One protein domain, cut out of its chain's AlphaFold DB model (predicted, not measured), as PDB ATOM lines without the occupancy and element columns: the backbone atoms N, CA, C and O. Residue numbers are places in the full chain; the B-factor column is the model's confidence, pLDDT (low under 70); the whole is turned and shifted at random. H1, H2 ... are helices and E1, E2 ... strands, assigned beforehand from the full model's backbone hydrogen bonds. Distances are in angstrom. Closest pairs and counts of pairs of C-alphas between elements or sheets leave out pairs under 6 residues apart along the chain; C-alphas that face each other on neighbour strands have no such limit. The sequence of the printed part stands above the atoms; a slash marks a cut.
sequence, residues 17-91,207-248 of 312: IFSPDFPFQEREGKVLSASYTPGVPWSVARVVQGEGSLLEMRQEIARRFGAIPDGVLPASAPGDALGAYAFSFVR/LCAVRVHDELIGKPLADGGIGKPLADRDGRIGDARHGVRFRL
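Overview. This is residues 17 to 91 and 207 to 248 of the 312 residues of an uncharacterized protein of Sorangium cellulosum (UniProt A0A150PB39). A twisted sheet of four strands has one helix, H1, running along one face over E3 and E4, while the small hairpin of E1 and E2 sits over one end of the opposite face. The sheet and H1 make two layers, a helix on one face of a sheet. The printed 117 residues run E1 E2 E3 H1 E4 E5 E6; the mixed sheet's order is E3, E4, E6, E5. The class is mixed, helices and strands, with 58 residues, under half, in named elements. The whole is compact, radius of gyration of the C-alphas 13.6 A, and elongated, 43 by 27 by 25 A.

Along the chain. Find C-alpha 24 at (56.889, 37.192, 5.946), where E1, residues 24 to 27, begins; E2 follows at 30 to 33. E3 takes 43 to 49, 19.3 A. H1, 50 to 65, spans 22.9 A; E4, 82 to 90, 26.2 A. E5 is 207 to 212, 16.9 A; E6, 237 to 248, spans 33.4 A to (36.774, 39.516, 23.344).

Arrangement. E4 and E6 are parallel: N 84 and O 239 are 2.8 A apart. E3 and E4 are antiparallel, N 48 to O 83 2.8 A; the hairpin E5 and E6 has N 207 to O 246 at 2.8 A. H1 is on this sheet at a height of 9.3 A; the closest C-alphas of E3 and H1, Val 48 and Leu 54, are 5.8 A apart. Every O i to N i+4 pair of H1 is within hydrogen-bond range. In the hairpin E1 and E2, N 27 and O 30 are 2.8 A apart. The closest C-alphas of E1 and E4, Phe 24 and Ala 84, are 7.5 A apart.

Size, cuts and confidence. Look for the cut at residues 92 to 206, 10.6 A between C-alphas 91 and 207. H1 to E4 and E5 to E6 are long links. pLDDT is under 70 at 35 to 40 and 223 to 234.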
ATOM      1  N   ILE A  17      48.360  46.219  19.671       89.12
ATOM      2  CA  ILE A  17      48.035  44.807  19.397       89.12
ATOM      3  C   ILE A  17      49.189  44.123  18.680       89.12
ATOM      4  O   ILE A  17      49.476  44.432  17.536       89.12
ATOM      5  N   PHE A  18      49.819  43.150  19.316       86.81
ATOM      6  CA  PHE A  18      50.836  42.297  18.720       86.81
ATOM      7  C   PHE A  18      50.258  40.915  18.390       86.81
ATOM      8  O   PHE A  18      49.581  40.310  19.221       86.81
ATOM      9  N   SER A  19      50.580  40.398  17.204       86.12
ATOM     10  CA  SER A  19      50.372  39.003  16.796       86.12
ATOM     11  C   SER A  19      51.635  38.540  16.056       86.12
ATOM     12  O   SER A  19      52.154  39.298  15.229       86.12
ATOM     13  N   PRO A  20      52.175  37.348  16.366       83.06
ATOM     14  CA  PRO A  20      53.390  36.836  15.733       83.06
ATOM     15  C   PRO A  20      53.165  36.311  14.304       83.06
ATOM     16  O   PRO A  20      54.126  35.956  13.632       83.06
ATOM     17  N   ASP A  21      51.922  36.257  13.821       79.19
ATOM     18  CA  ASP A  21      51.515  35.434  12.669       79.19
ATOM     19  C   ASP A  21      51.688  36.109  11.322       79.19
ATOM     20  O   ASP A  21      51.033  35.740  10.346       79.19
ATOM     21  N   PHE A  22      52.563  37.106  11.251       82.88
ATOM     22  CA  PHE A  22      52.973  37.637   9.970       82.88
ATOM     23  C   PHE A  22      53.998  36.680   9.352       82.88
ATOM     24  O   PHE A  22      55.128  36.598   9.836       82.88
ATOM     25  N   PRO A  23      53.651  35.930   8.291       82.69
ATOM     26  CA  PRO A  23      54.495  34.837   7.823       82.69
ATOM     27  C   PRO A  23      55.621  35.315   6.903       82.69
ATOM     28  O   PRO A  23      56.263  34.493   6.258       82.69
ATOM     29  N   PHE A  24      55.855  36.624   6.800       83.12
ATOM     30  CA  PHE A  24      56.889  37.192   5.946       83.12
ATOM     31  C   PHE A  24      57.989  37.809   6.800       83.12
ATOM     32  O   PHE A  24      57.727  38.630   7.675       83.12
ATOM     33  N   GLN A  25      59.230  37.423   6.525       87.00
ATOM     34  CA  GLN A  25      60.401  37.931   7.233       87.00
ATOM     35  C   GLN A  25      61.520  38.266   6.252       87.00
ATOM     36  O   GLN A  25      61.720  37.563   5.258       87.00
ATOM     37  N   GLU A  26      62.270  39.326   6.541       87.62
ATOM     38  CA  GLU A  26      63.505  39.614   5.820       87.62
ATOM     39  C   GLU A  26      64.616  38.669   6.296       87.62
ATOM     40  O   GLU A  26      64.895  38.560   7.490       87.62
ATOM     41  N   ARG A  27      65.289  38.004   5.354       86.75
ATOM     42  CA  ARG A  27      66.520  37.248   5.600       86.75
ATOM     43  C   ARG A  27      67.470  37.432   4.430       86.75
ATOM     44  O   ARG A  27      67.085  37.232   3.283       86.75
ATOM     45  N   GLU A  28      68.712  37.809   4.733       88.94
ATOM     46  CA  GLU A  28      69.770  37.990   3.725       88.94
ATOM     47  C   GLU A  28      69.339  38.946   2.589       88.94
ATOM     48  O   GLU A  28      69.648  38.741   1.417       88.94
ATOM     49  N   GLY A  29      68.576  39.991   2.938       87.75
ATOM     50  CA  GLY A  29      68.071  40.994   1.996       87.75
ATOM     51  C   GLY A  29      66.910  40.535   1.107       87.75
ATOM     52  O   GLY A  29      66.512  41.283   0.213       87.75
ATOM     53  N   LYS A  30      66.356  39.337   1.331       86.31
ATOM     54  CA  LYS A  30      65.193  38.793   0.617       86.31
ATOM     55  C   LYS A  30      64.012  38.600   1.564       86.31
ATOM     56  O   LYS A  30      64.202  38.352   2.753       86.31
ATOM     57  N   VAL A  31      62.794  38.653   1.035       85.00
ATOM     58  CA  VAL A  31      61.591  38.272   1.785       85.00
ATOM     59  C   VAL A  31      61.412  36.768   1.691       85.00
ATOM     60  O   VAL A  31      61.265  36.217   0.600       85.00
ATOM     61  N   LEU A  32      61.400  36.101   2.838       83.94
ATOM     62  CA  LEU A  32      61.006  34.708   2.949       83.94
ATOM     63  C   LEU A  32      59.567  34.640   3.430       83.94
ATOM     64  O   LEU A  32      59.231  35.192   4.476       83.94
ATOM     65  N   SER A  33      58.747  33.900   2.689       79.12
ATOM     66  CA  SER A  33      57.537  33.326   3.259       79.12
ATOM     67  C   SER A  33      57.987  32.190   4.172       79.12
ATOM     68  O   SER A  33      58.514  31.180   3.695       79.12
ATOM     69  N   ALA A  34      57.852  32.364   5.484       70.69
ATOM     70  CA  ALA A  34      57.914  31.242   6.401       70.69
ATOM     71  C   ALA A  34      56.922  30.185   5.903       70.69
ATOM     72  O   ALA A  34      55.862  30.528   5.371       70.69
ATOM     73  N   SER A  35      57.264  28.902   6.039       55.25
ATOM     74  CA  SER A  35      56.323  27.814   5.779       55.25
ATOM     75  C   SER A  35      55.177  27.933   6.777       55.25
ATOM     76  O   SER A  35      55.189  27.327   7.844       55.25
ATOM     77  N   TYR A  36      54.211  28.782   6.447       55.16
ATOM     78  CA  TYR A  36      52.985  28.946   7.186       55.16
ATOM     79  C   TYR A  36      52.332  27.579   7.192       55.16
ATOM     80  O   TYR A  36      52.096  27.021   6.120       55.16
ATOM     81  N   THR A  37      52.104  27.009   8.374       50.50
ATOM     82  CA  THR A  37      51.366  25.755   8.473       50.50
ATOM     83  C   THR A  37      49.981  26.022   7.887       50.50
ATOM     84  O   THR A  37      49.208  26.776   8.487       50.50
ATOM     85  N   PRO A  38      49.651  25.492   6.694       45.09
ATOM     86  CA  PRO A  38      48.350  25.736   6.102       45.09
ATOM     87  C   PRO A  38      47.309  25.179   7.073       45.09
ATOM     88  O   PRO A  38      47.338  23.991   7.379       45.09
ATOM     89  N   GLY A  39      46.430  26.037   7.597       47.62
ATOM     90  CA  GLY A  39      45.377  25.607   8.520       47.62
ATOM     91  C   GLY A  39      45.389  26.218   9.917       47.62
ATOM     92  O   GLY A  39      44.587  25.770  10.729       47.62
ATOM     93  N   VAL A  40      46.193  27.250  10.213       63.16
ATOM     94  CA  VAL A  40      45.908  28.074  11.401       63.16
ATOM     95  C   VAL A  40      44.515  28.698  11.194       63.16
ATOM     96  O   VAL A  40      44.331  29.468  10.243       63.16
ATOM     97  N   PRO A  41      43.492  28.320  11.989       73.31
ATOM     98  CA  PRO A  41      42.089  28.551  11.629       73.31
ATOM     99  C   PRO A  41      41.690  30.033  11.648       73.31
ATOM    100  O   PRO A  41      40.620  30.392  11.166       73.31
ATOM    101  N   TRP A  42      42.565  30.893  12.161       82.56
ATOM    102  CA  TRP A  42      42.312  32.299  12.433       82.56
ATOM    103  C   TRP A  42      43.151  33.263  11.585       82.56
ATOM    104  O   TRP A  42      43.086  34.462  11.827       82.56
ATOM    105  N   SER A  43      43.892  32.809  10.564       87.44
ATOM    106  CA  SER A  43      44.606  33.735   9.666       87.44
ATOM    107  C   SER A  43      44.628  33.331   8.190       87.44
ATOM    108  O   SER A  43      44.557  32.156   7.820       87.44
ATOM    109  N   VAL A  44      44.711  34.347   7.329       88.31
ATOM    110  CA  VAL A  44      44.876  34.254   5.873       88.31
ATOM    111  C   VAL A  44      46.063  35.127   5.492       88.31
ATOM    112  O   VAL A  44      46.053  36.321   5.771       88.31
ATOM    113  N   ALA A  45      47.063  34.557   4.828       89.50
ATOM    114  CA  ALA A  45      48.228  35.300   4.370       89.50
ATOM    115  C   ALA A  45      48.645  34.854   2.973       89.50
ATOM    116  O   ALA A  45      48.641  33.657   2.673       89.50
ATOM    117  N   ARG A  46      48.959  35.819   2.105       89.12
ATOM    118  CA  ARG A  46      49.270  35.580   0.694       89.12
ATOM    119  C   ARG A  46      50.224  36.636   0.151       89.12
ATOM    120  O   ARG A  46      50.153  37.805   0.523       89.12
ATOM    121  N   VAL A  47      51.058  36.206  -0.793       89.62
ATOM    122  CA  VAL A  47      51.646  37.120  -1.773       89.62
ATOM    123  C   VAL A  47      50.640  37.278  -2.909       89.62
ATOM    124  O   VAL A  47      50.126  36.295  -3.437       89.62
ATOM    125  N   VAL A  48      50.333  38.520  -3.241       90.31
ATOM    126  CA  VAL A  48      49.308  38.939  -4.192       90.31
ATOM    127  C   VAL A  48      49.991  39.623  -5.371       90.31
ATOM    128  O   VAL A  48      50.878  40.454  -5.189       90.31
ATOM    129  N   GLN A  49      49.558  39.289  -6.582       90.81
ATOM    130  CA  GLN A  49      49.988  39.919  -7.826       90.81
ATOM    131  C   GLN A  49      48.754  40.339  -8.633       90.81
ATOM    132  O   GLN A  49      47.963  39.496  -9.069       90.81
ATOM    133  N   GLY A  50      48.583  41.648  -8.816       92.06
ATOM    134  CA  GLY A  50      47.437  42.230  -9.517       92.06
ATOM    135  C   GLY A  50      46.097  42.123  -8.772       92.06
ATOM    136  O   GLY A  50      45.973  41.504  -7.716       92.06
ATOM    137  N   GLU A  51      45.070  42.747  -9.350       94.94
ATOM    138  CA  GLU A  51      43.752  42.913  -8.717       94.94
ATOM    139  C   GLU A  51      43.006  41.598  -8.473       94.94
ATOM    140  O   GLU A  51      42.335  41.443  -7.454       94.94
ATOM    141  N   GLY A  52      43.134  40.626  -9.383       94.62
ATOM    142  CA  GLY A  52      42.422  39.349  -9.275       94.62
ATOM    143  C   GLY A  52      42.773  38.592  -7.993       94.62
ATOM    144  O   GLY A  52      41.886  38.205  -7.237       94.62
ATOM    145  N   SER A  53      44.068  38.461  -7.691       92.25
ATOM    146  CA  SER A  53      44.519  37.763  -6.480       92.25
ATOM    147  C   SER A  53      44.233  38.552  -5.193       92.25
ATOM    148  O   SER A  53      43.991  37.950  -4.142       92.25
ATOM    149  N   LEU A  54      44.175  39.889  -5.263       94.88
ATOM    150  CA  LEU A  54      43.753  40.729  -4.138       94.88
ATOM    151  C   LEU A  54      42.263  40.535  -3.836       94.88
ATOM    152  O   LEU A  54      41.873  40.404  -2.674       94.88
ATOM    153  N   LEU A  55      41.430  40.482  -4.877       95.75
ATOM    154  CA  LEU A  55      39.999  40.224  -4.756       95.75
ATOM    155  C   LEU A  55      39.729  38.824  -4.190       95.75
ATOM    156  O   LEU A  55      38.911  38.690  -3.281       95.75
ATOM    157  N   GLU A  56      40.444  37.801  -4.663       94.50
ATOM    158  CA  GLU A  56      40.368  36.444  -4.107       94.50
ATOM    159  C   GLU A  56      40.700  36.425  -2.611       94.50
ATOM    160  O   GLU A  56      39.983  35.807  -1.820       94.50
ATOM    161  N   MET A  57      41.750  37.143  -2.199       93.38
ATOM    162  CA  MET A  57      42.111  37.262  -0.788       93.38
ATOM    163  C   MET A  57      41.013  37.956   0.027       93.38
ATOM    164  O   MET A  57      40.653  37.472   1.102       93.38
ATOM    165  N   ARG A  58      40.433  39.054  -0.481       95.44
ATOM    166  CA  ARG A  58      39.300  39.742   0.165       95.44
ATOM    167  C   ARG A  58      38.106  38.807   0.338       95.44
ATOM    168  O   ARG A  58      37.536  38.732   1.421       95.44
ATOM    169  N   GLN A  59      37.738  38.074  -0.707       95.19
ATOM    170  CA  GLN A  59      36.632  37.119  -0.654       95.19
ATOM    171  C   GLN A  59      36.910  35.984   0.332       95.19
ATOM    172  O   GLN A  59      36.013  35.570   1.067       95.19
ATOM    173  N   GLU A  60      38.148  35.492   0.389       93.44
ATOM    174  CA  GLU A  60      38.531  34.463   1.348       93.44
ATOM    175  C   GLU A  60      38.402  34.949   2.793       93.44
ATOM    176  O   GLU A  60      37.781  34.255   3.601       93.44
ATOM    177  N   ILE A  61      38.940  36.131   3.108       92.75
ATOM    178  CA  ILE A  61      38.820  36.735   4.440       92.75
ATOM    179  C   ILE A  61      37.346  36.963   4.775       92.75
ATOM    180  O   ILE A  61      36.902  36.545   5.843       92.75
ATOM    181  N   ALA A  62      36.571  37.540   3.851       93.75
ATOM    182  CA  ALA A  62      35.155  37.822   4.059       93.75
ATOM    183  C   ALA A  62      34.344  36.559   4.364       93.75
ATOM    184  O   ALA A  62      33.530  36.531   5.286       93.75
ATOM    185  N   ARG A  63      34.611  35.480   3.625       93.81
ATOM    186  CA  ARG A  63      33.971  34.178   3.827       93.81
ATOM    187  C   ARG A  63      34.331  33.545   5.172       93.81
ATOM    188  O   ARG A  63      33.479  32.892   5.761       93.81
ATOM    189  N   ARG A  64      35.579  33.680   5.633       90.25
ATOM    190  CA  ARG A  64      36.042  33.052   6.885       90.25
ATOM    191  C   ARG A  64      35.688  33.866   8.128       90.25
ATOM    192  O   ARG A  64      35.361  33.283   9.155       90.25
ATOM    193  N   PHE A  65      35.775  35.191   8.045       90.94
ATOM    194  CA  PHE A  65      35.797  36.077   9.214       90.94
ATOM    195  C   PHE A  65      34.768  37.219   9.153       90.94
ATOM    196  O   PHE A  65      34.663  37.998  10.100       90.94
ATOM    197  N   GLY A  66      33.985  37.317   8.074       92.12
ATOM    198  CA  GLY A  66      33.013  38.389   7.866       92.12
ATOM    199  C   GLY A  66      33.643  39.677   7.328       92.12
ATOM    200  O   GLY A  66      34.720  39.660   6.740       92.12
ATOM    201  N   ALA A  67      32.954  40.808   7.498       90.00
ATOM    202  CA  ALA A  67      33.389  42.092   6.947       90.00
ATOM    203  C   ALA A  67      34.834  42.448   7.348       90.00
ATOM    204  O   ALA A  67      35.205  42.384   8.525       90.00
ATOM    205  N   ILE A  68      35.629  42.837   6.349       88.69
ATOM    206  CA  ILE A  68      37.009  43.294   6.524       88.69
ATOM    207  C   ILE A  68      36.965  44.770   6.912       88.69
ATOM    208  O   ILE A  68      36.378  45.547   6.159       88.69
ATOM    209  N   PRO A  69      37.576  45.176   8.035       88.38
ATOM    210  CA  PRO A  69      37.678  46.586   8.382       88.38
ATOM    211  C   PRO A  69      38.423  47.395   7.315       88.38
ATOM    212  O   PRO A  69      39.349  46.899   6.661       88.38
ATOM    213  N   ASP A  70      38.035  48.658   7.164       87.56
ATOM    214  CA  ASP A  70      38.668  49.568   6.215       87.56
ATOM    215  C   ASP A  70      40.165  49.738   6.515       87.56
ATOM    216  O   ASP A  70      40.609  49.754   7.662       87.56
ATOM    217  N   GLY A  71      40.972  49.845   5.456       87.50
ATOM    218  CA  GLY A  71      42.422  50.058   5.555       87.50
ATOM    219  C   GLY A  71      43.269  48.809   5.839       87.50
ATOM    220  O   GLY A  71      44.484  48.863   5.642       87.50
ATOM    221  N   VAL A  72      42.655  47.679   6.217       89.88
ATOM    222  CA  VAL A  72      43.348  46.390   6.424       89.88
ATOM    223  C   VAL A  72      44.022  45.886   5.148       89.88
ATOM    224  O   VAL A  72      45.173  45.459   5.179       89.88
ATOM    225  N   LEU A  73      43.314  45.964   4.021       93.56
ATOM    226  CA  LEU A  73      43.840  45.665   2.690       93.56
ATOM    227  C   LEU A  73      43.767  46.917   1.809       93.56
ATOM    228  O   LEU A  73      42.764  47.639   1.884       93.56
ATOM    229  N   PRO A  74      44.762  47.161   0.938       94.25
ATOM    230  CA  PRO A  74      44.773  48.332   0.067       94.25
ATOM    231  C   PRO A  74      43.653  48.255  -0.966       94.25
ATOM    232  O   PRO A  74      43.308  47.170  -1.431       94.25
ATOM    233  N   ALA A  75      43.064  49.396  -1.324       93.81
ATOM    234  CA  ALA A  75      41.934  49.454  -2.256       93.81
ATOM    235  C   ALA A  75      42.252  48.868  -3.645       93.81
ATOM    236  O   ALA A  75      41.346  48.364  -4.301       93.81
ATOM    237  N   SER A  76      43.525  48.901  -4.043       94.31
ATOM    238  CA  SER A  76      44.053  48.361  -5.295       94.31
ATOM    239  C   SER A  76      45.353  47.593  -5.047       94.31
ATOM    240  O   SER A  76      46.067  47.845  -4.071       94.31
ATOM    241  N   ALA A  77      45.682  46.669  -5.942       91.25
ATOM    242  CA  ALA A  77      46.969  45.987  -5.971       91.25
ATOM    243  C   ALA A  77      48.108  46.971  -6.323       91.25
ATOM    244  O   ALA A  77      47.861  47.988  -6.979       91.25
ATOM    245  N   PRO A  78      49.368  46.691  -5.933       88.56
ATOM    246  CA  PRO A  78      50.493  47.608  -6.138       88.56
ATOM    247  C   PRO A  78      51.038  47.578  -7.585       88.56
ATOM    248  O   PRO A  78      52.246  47.520  -7.812       88.56
ATOM    249  N   GLY A  79      50.149  47.617  -8.584       88.44
ATOM    250  CA  GLY A  79      50.498  47.596 -10.006       88.44
ATOM    251  C   GLY A  79      51.270  46.333 -10.400       88.44
ATOM    252  O   GLY A  79      50.784  45.218 -10.211       88.44
ATOM    253  N   ASP A  80      52.474  46.522 -10.947       85.88
ATOM    254  CA  ASP A  80      53.381  45.437 -11.350       85.88
ATOM    255  C   ASP A  80      54.179  44.820 -10.184       85.88
ATOM    256  O   ASP A  80      54.844  43.798 -10.373       85.88
ATOM    257  N   ALA A  81      54.130  45.417  -8.989       90.50
ATOM    258  CA  ALA A  81      54.807  44.903  -7.803       90.50
ATOM    259  C   ALA A  81      53.983  43.814  -7.088       90.50
ATOM    260  O   ALA A  81      52.802  43.594  -7.363       90.50
ATOM    261  N   LEU A  82      54.621  43.126  -6.144       91.75
ATOM    262  CA  LEU A  82      53.978  42.125  -5.294       91.75
ATOM    263  C   LEU A  82      53.416  42.773  -4.022       91.75
ATOM    264  O   LEU A  82      54.059  43.632  -3.422       91.75
ATOM    265  N   GLY A  83      52.241  42.341  -3.578       93.56
ATOM    266  CA  GLY A  83      51.696  42.669  -2.260       93.56
ATOM    267  C   GLY A  83      51.901  41.515  -1.281       93.56
ATOM    268  O   GLY A  83      51.522  40.393  -1.597       93.56
ATOM    269  N   ALA A  84      52.474  41.754  -0.104       93.38
ATOM    270  CA  ALA A  84      52.605  40.755   0.961       93.38
ATOM    271  C   ALA A  84      51.588  41.046   2.070       93.38
ATOM    272  O   ALA A  84      51.807  41.903   2.926       93.38
ATOM    273  N   TYR A  85      50.454  40.349   2.058       93.44
ATOM    274  CA  TYR A  85      49.351  40.652   2.963       93.44
ATOM    275  C   TYR A  85      49.064  39.497   3.913       93.44
ATOM    276  O   TYR A  85      49.080  38.329   3.520       93.44
ATOM    277  N   ALA A  86      48.717  39.834   5.151       92.62
ATOM    278  CA  ALA A  86      48.182  38.908   6.132       92.62
ATOM    279  C   ALA A  86      46.994  39.526   6.871       92.62
ATOM    280  O   ALA A  86      46.967  40.728   7.143       92.62
ATOM    281  N   PHE A  87      46.027  38.690   7.222       92.81
ATOM    282  CA  PHE A  87      44.922  39.035   8.096       92.81
ATOM    283  C   PHE A  87      44.730  37.952   9.152       92.81
ATOM    284  O   PHE A  87      44.514  36.791   8.798       92.81
ATOM    285  N   SER A  88      44.764  38.344  10.421       92.25
ATOM    286  CA  SER A  88      44.516  37.479  11.574       92.25
ATOM    287  C   SER A  88      43.246  37.930  12.294       92.25
ATOM    288  O   SER A  88      43.104  39.110  12.609       92.25
ATOM    289  N   PHE A  89      42.332  37.006  12.582       93.25
ATOM    290  CA  PHE A  89      41.150  37.247  13.401       93.25
ATOM    291  C   PHE A  89      41.151  36.357  14.639       93.25
ATOM    292  O   PHE A  89      40.789  35.184  14.586       93.25
ATOM    293  N   VAL A  90      41.534  36.938  15.770       92.44
ATOM    294  CA  VAL A  90      41.613  36.240  17.052       92.44
ATOM    295  C   VAL A  90      40.327  36.495  17.831       92.44
ATOM    296  O   VAL A  90      40.027  37.630  18.209       92.44
ATOM    297  N   ARG A  91      39.562  35.430  18.074       94.06
ATOM    298  CA  ARG A  91      38.332  35.459  18.871       94.06
ATOM    299  C   ARG A  91      38.279  34.223  19.774       94.06
ATOM    300  O   ARG A  91      37.748  33.196  19.347       94.06
ATOM    301  N   LEU A 207      38.600  45.110  18.385       92.12
ATOM    302  CA  LEU A 207      39.714  45.965  18.021       92.12
ATOM    303  C   LEU A 207      40.255  45.547  16.664       92.12
ATOM    304  O   LEU A 207      40.362  44.355  16.369       92.12
ATOM    305  N   CYS A 208      40.665  46.521  15.860       92.25
ATOM    306  CA  CYS A 208      41.381  46.267  14.621       92.25
ATOM    307  C   CYS A 208      42.635  47.136  14.542       92.25
ATOM    308  O   CYS A 208      42.590  48.349  14.748       92.25
ATOM    309  N   ALA A 209      43.757  46.495  14.237       91.12
ATOM    310  CA  ALA A 209      45.042  47.131  14.035       91.12
ATOM    311  C   ALA A 209      45.614  46.708  12.684       91.12
ATOM    312  O   ALA A 209      45.400  45.584  12.230       91.12
ATOM    313  N   VAL A 210      46.359  47.610  12.050       91.69
ATOM    314  CA  VAL A 210      47.075  47.326  10.806       91.69
ATOM    315  C   VAL A 210      48.536  47.692  11.004       91.69
ATOM    316  O   VAL A 210      48.848  48.793  11.465       91.69
ATOM    317  N   ARG A 211      49.432  46.767  10.663       89.75
ATOM    318  CA  ARG A 211      50.856  47.037  10.476       89.75
ATOM    319  C   ARG A 211      51.143  47.253   9.007       89.75
ATOM    320  O   ARG A 211      50.685  46.460   8.188       89.75
ATOM    321  N   VAL A 212      51.963  48.246   8.702       91.94
ATOM    322  CA  VAL A 212      52.702  48.300   7.439       91.94
ATOM    323  C   VAL A 212      54.124  47.824   7.725       91.94
ATOM    324  O   VAL A 212      54.713  48.216   8.731       91.94
ATOM    325  N   HIS A 213      54.634  46.927   6.889       91.06
ATOM    326  CA  HIS A 213      55.968  46.346   7.010       91.06
ATOM    327  C   HIS A 213      56.917  46.999   6.006       91.06
ATOM    328  O   HIS A 213      57.287  46.394   4.996       91.06
ATOM    329  N   ASP A 214      57.296  48.247   6.287       93.06
ATOM    330  CA  ASP A 214      58.202  49.032   5.441       93.06
ATOM    331  C   ASP A 214      59.554  48.334   5.240       93.06
ATOM    332  O   ASP A 214      60.174  48.468   4.186       93.06
ATOM    333  N   GLU A 215      59.979  47.518   6.211       92.06
ATOM    334  CA  GLU A 215      61.193  46.703   6.130       92.06
ATOM    335  C   GLU A 215      61.192  45.719   4.948       92.06
ATOM    336  O   GLU A 215      62.252  45.363   4.429       92.06
ATOM    337  N   LEU A 216      60.008  45.298   4.485       92.56
ATOM    338  CA  LEU A 216      59.865  44.366   3.367       92.56
ATOM    339  C   LEU A 216      59.752  45.067   2.011       92.56
ATOM    340  O   LEU A 216      59.968  44.424   0.983       92.56
ATOM    341  N   ILE A 217      59.418  46.357   1.974       94.50
ATOM    342  CA  ILE A 217      59.171  47.079   0.722       94.50
ATOM    343  C   ILE A 217      60.469  47.197  -0.092       94.50
ATOM    344  O   ILE A 217      61.557  47.459   0.418       94.50
ATOM    345  N   GLY A 218      60.362  46.964  -1.399       92.19
ATOM    346  CA  GLY A 218      61.465  46.988  -2.357       92.19
ATOM    347  C   GLY A 218      62.359  45.748  -2.326       92.19
ATOM    348  O   GLY A 218      63.227  45.614  -3.198       92.19
ATOM    349  N   LYS A 219      62.153  44.837  -1.369       93.38
ATOM    350  CA  LYS A 219      62.901  43.584  -1.257       93.38
ATOM    351  C   LYS A 219      62.374  42.561  -2.273       93.38
ATOM    352  O   LYS A 219      61.165  42.509  -2.520       93.38
ATOM    353  N   PRO A 220      63.252  41.747  -2.881       91.31
ATOM    354  CA  PRO A 220      62.824  40.641  -3.726       91.31
ATOM    355  C   PRO A 220      62.226  39.523  -2.867       91.31
ATOM    356  O   PRO A 220      62.704  39.250  -1.761       91.31
ATOM    357  N   LEU A 221      61.208  38.843  -3.391       87.69
ATOM    358  CA  LEU A 221      60.752  37.583  -2.812       87.69
ATOM    359  C   LEU A 221      61.817  36.509  -3.075       87.69
ATOM    360  O   LEU A 221      62.320  36.394  -4.189       87.69
ATOM    361  N   ALA A 222      62.200  35.738  -2.060       85.31
ATOM    362  CA  ALA A 222      63.106  34.619  -2.271       85.31
ATOM    363  C   ALA A 222      62.430  33.554  -3.151       85.31
ATOM    364  O   ALA A 222      61.295  33.153  -2.876       85.31
ATOM    365  N   ASP A 223      63.134  33.095  -4.189       67.44
ATOM    366  CA  ASP A 223      62.685  32.023  -5.080       67.44
ATOM    367  C   ASP A 223      62.249  30.797  -4.254       67.44
ATOM    368  O   ASP A 223      63.079  30.154  -3.612       67.44
ATOM    369  N   GLY A 224      60.943  30.487  -4.228       58.16
ATOM    370  CA  GLY A 224      60.422  29.295  -3.533       58.16
ATOM    371  C   GLY A 224      59.119  29.430  -2.731       58.16
ATOM    372  O   GLY A 224      58.692  28.452  -2.120       58.16
ATOM    373  N   GLY A 225      58.447  30.584  -2.721       52.03
ATOM    374  CA  GLY A 225      57.129  30.731  -2.080       52.03
ATOM    375  C   GLY A 225      55.974  30.118  -2.892       52.03
ATOM    376  O   GLY A 225      55.691  30.575  -3.991       52.03
ATOM    377  N   ILE A 226      55.334  29.084  -2.329       50.91
ATOM    378  CA  ILE A 226      54.141  28.302  -2.743       50.91
ATOM    379  C   ILE A 226      53.525  28.642  -4.122       50.91
ATOM    380  O   ILE A 226      52.632  29.480  -4.231       50.91
ATOM    381  N   GLY A 227      53.885  27.862  -5.150       49.16
ATOM    382  CA  GLY A 227      52.952  27.542  -6.240       49.16
ATOM    383  C   GLY A 227      53.564  27.328  -7.619       49.16
ATOM    384  O   GLY A 227      53.321  26.287  -8.222       49.16
ATOM    385  N   LYS A 228      54.351  28.277  -8.128       48.69
ATOM    386  CA  LYS A 228      55.087  28.176  -9.401       48.69
ATOM    387  C   LYS A 228      56.274  29.142  -9.365       48.69
ATOM    388  O   LYS A 228      56.133  30.209  -8.770       48.69
ATOM    389  N   PRO A 229      57.412  28.823 -10.005       47.91
ATOM    390  CA  PRO A 229      58.424  29.836 -10.267       47.91
ATOM    391  C   PRO A 229      57.760  30.968 -11.064       47.91
ATOM    392  O   PRO A 229      57.230  30.729 -12.152       47.91
ATOM    393  N   LEU A 230      57.741  32.184 -10.505       55.62
ATOM    394  CA  LEU A 230      57.467  33.413 -11.253       55.62
ATOM    395  C   LEU A 230      58.659  33.614 -12.203       55.62
ATOM    396  O   LEU A 230      59.542  34.423 -11.960       55.62
ATOM    397  N   ALA A 231      58.740  32.796 -13.248       48.00
ATOM    398  CA  ALA A 231      59.951  32.609 -14.040       48.00
ATOM    399  C   ALA A 231      60.325  33.808 -14.933       48.00
ATOM    400  O   ALA A 231      61.221  33.666 -15.751       48.00
ATOM    401  N   ASP A 232      59.667  34.964 -14.797       53.59
ATOM    402  CA  ASP A 232      59.818  36.060 -15.764       53.59
ATOM    403  C   ASP A 232      59.767  37.485 -15.190       53.59
ATOM    404  O   ASP A 232      59.830  38.449 -15.953       53.59
ATOM    405  N   ARG A 233      59.643  37.682 -13.869       58.47
ATOM    406  CA  ARG A 233      59.630  39.042 -13.298       58.47
ATOM    407  C   ARG A 233      60.387  39.120 -11.979       58.47
ATOM    408  O   ARG A 233      60.084  38.366 -11.059       58.47
ATOM    409  N   ASP A 234      61.283  40.106 -11.885       69.81
ATOM    410  CA  ASP A 234      61.961  40.592 -10.671       69.81
ATOM    411  C   ASP A 234      60.949  41.177  -9.663       69.81
ATOM    412  O   ASP A 234      60.965  42.366  -9.333       69.81
ATOM    413  N   GLY A 235      60.001  40.355  -9.211       81.50
ATOM    414  CA  GLY A 235      58.907  40.754  -8.340       81.50
ATOM    415  C   GLY A 235      59.439  41.251  -7.002       81.50
ATOM    416  O   GLY A 235      59.822  40.467  -6.131       81.50
ATOM    417  N   ARG A 236      59.456  42.571  -6.832       92.00
ATOM    418  CA  ARG A 236      59.727  43.229  -5.553       92.00
ATOM    419  C   ARG A 236      58.421  43.454  -4.810       92.00
ATOM    420  O   ARG A 236      57.384  43.704  -5.428       92.00
ATOM    421  N   ILE A 237      58.479  43.394  -3.486       93.31
ATOM    422  CA  ILE A 237      57.344  43.768  -2.643       93.31
ATOM    423  C   ILE A 237      57.101  45.277  -2.782       93.31
ATOM    424  O   ILE A 237      57.986  46.077  -2.491       93.31
ATOM    425  N   GLY A 238      55.925  45.670  -3.261       94.56
ATOM    426  CA  GLY A 238      55.490  47.066  -3.362       94.56
ATOM    427  C   GLY A 238      54.637  47.520  -2.178       94.56
ATOM    428  O   GLY A 238      54.610  48.705  -1.871       94.56
ATOM    429  N   ASP A 239      53.966  46.583  -1.505       95.69
ATOM    430  CA  ASP A 239      53.194  46.837  -0.288       95.69
ATOM    431  C   ASP A 239      53.247  45.600   0.615       95.69
ATOM    432  O   ASP A 239      53.240  44.465   0.129       95.69
ATOM    433  N   ALA A 240      53.304  45.808   1.927       94.69
ATOM    434  CA  ALA A 240      53.322  44.733   2.907       94.69
ATOM    435  C   ALA A 240      52.502  45.122   4.137       94.69
ATOM    436  O   ALA A 240      52.846  46.073   4.839       94.69
ATOM    437  N   ARG A 241      51.412  44.393   4.406       94.81
ATOM    438  CA  ARG A 241      50.476  44.731   5.490       94.81
ATOM    439  C   ARG A 241      50.040  43.528   6.305       94.81
ATOM    440  O   ARG A 241      49.746  42.467   5.755       94.81
ATOM    441  N   HIS A 242      49.897  43.740   7.606       93.25
ATOM    442  CA  HIS A 242      49.308  42.780   8.534       93.25
ATOM    443  C   HIS A 242      48.119  43.407   9.250       93.25
ATOM    444  O   HIS A 242      48.287  44.274  10.104       93.25
ATOM    445  N   GLY A 243      46.911  42.980   8.902       93.75
ATOM    446  CA  GLY A 243      45.717  43.302   9.673       93.75
ATOM    447  C   GLY A 243      45.503  42.301  10.798       93.75
ATOM    448  O   GLY A 243      45.515  41.096  10.566       93.75
ATOM    449  N   VAL A 244      45.238  42.790  12.000       93.12
ATOM    450  CA  VAL A 244      44.836  41.973  13.143       93.12
ATOM    451  C   VAL A 244      43.502  42.497  13.644       93.12
ATOM    452  O   VAL A 244      43.386  43.668  14.003       93.12
ATOM    453  N   ARG A 245      42.489  41.635  13.679       93.81
ATOM    454  CA  ARG A 245      41.241  41.882  14.398       93.81
ATOM    455  C   ARG A 245      41.221  41.015  15.648       93.81
ATOM    456  O   ARG A 245      41.466  39.813  15.575       93.81
ATOM    457  N   PHE A 246      40.920  41.617  16.785       94.19
ATOM    458  CA  PHE A 246      40.805  40.932  18.062       94.19
ATOM    459  C   PHE A 246      39.438  41.207  18.666       94.19
ATOM    460  O   PHE A 246      39.071  42.366  18.851       94.19
ATOM    461  N   ARG A 247      38.699  40.146  18.993       94.75
ATOM    462  CA  ARG A 247      37.400  40.255  19.652       94.75
ATOM    463  C   ARG A 247      37.378  39.455  20.947       94.75
ATOM    464  O   ARG A 247      37.725  38.277  20.955       94.75
ATOM    465  N   LEU A 248      36.926  40.099  22.018       95.56
ATOM    466  CA  LEU A 248      36.774  39.516  23.344       95.56
ATOM    467  C   LEU A 248      35.448  39.983  23.946       95.56
ATOM    468  O   LEU A 248      35.334  41.122  24.382       95.56
TER     469      LEU A 248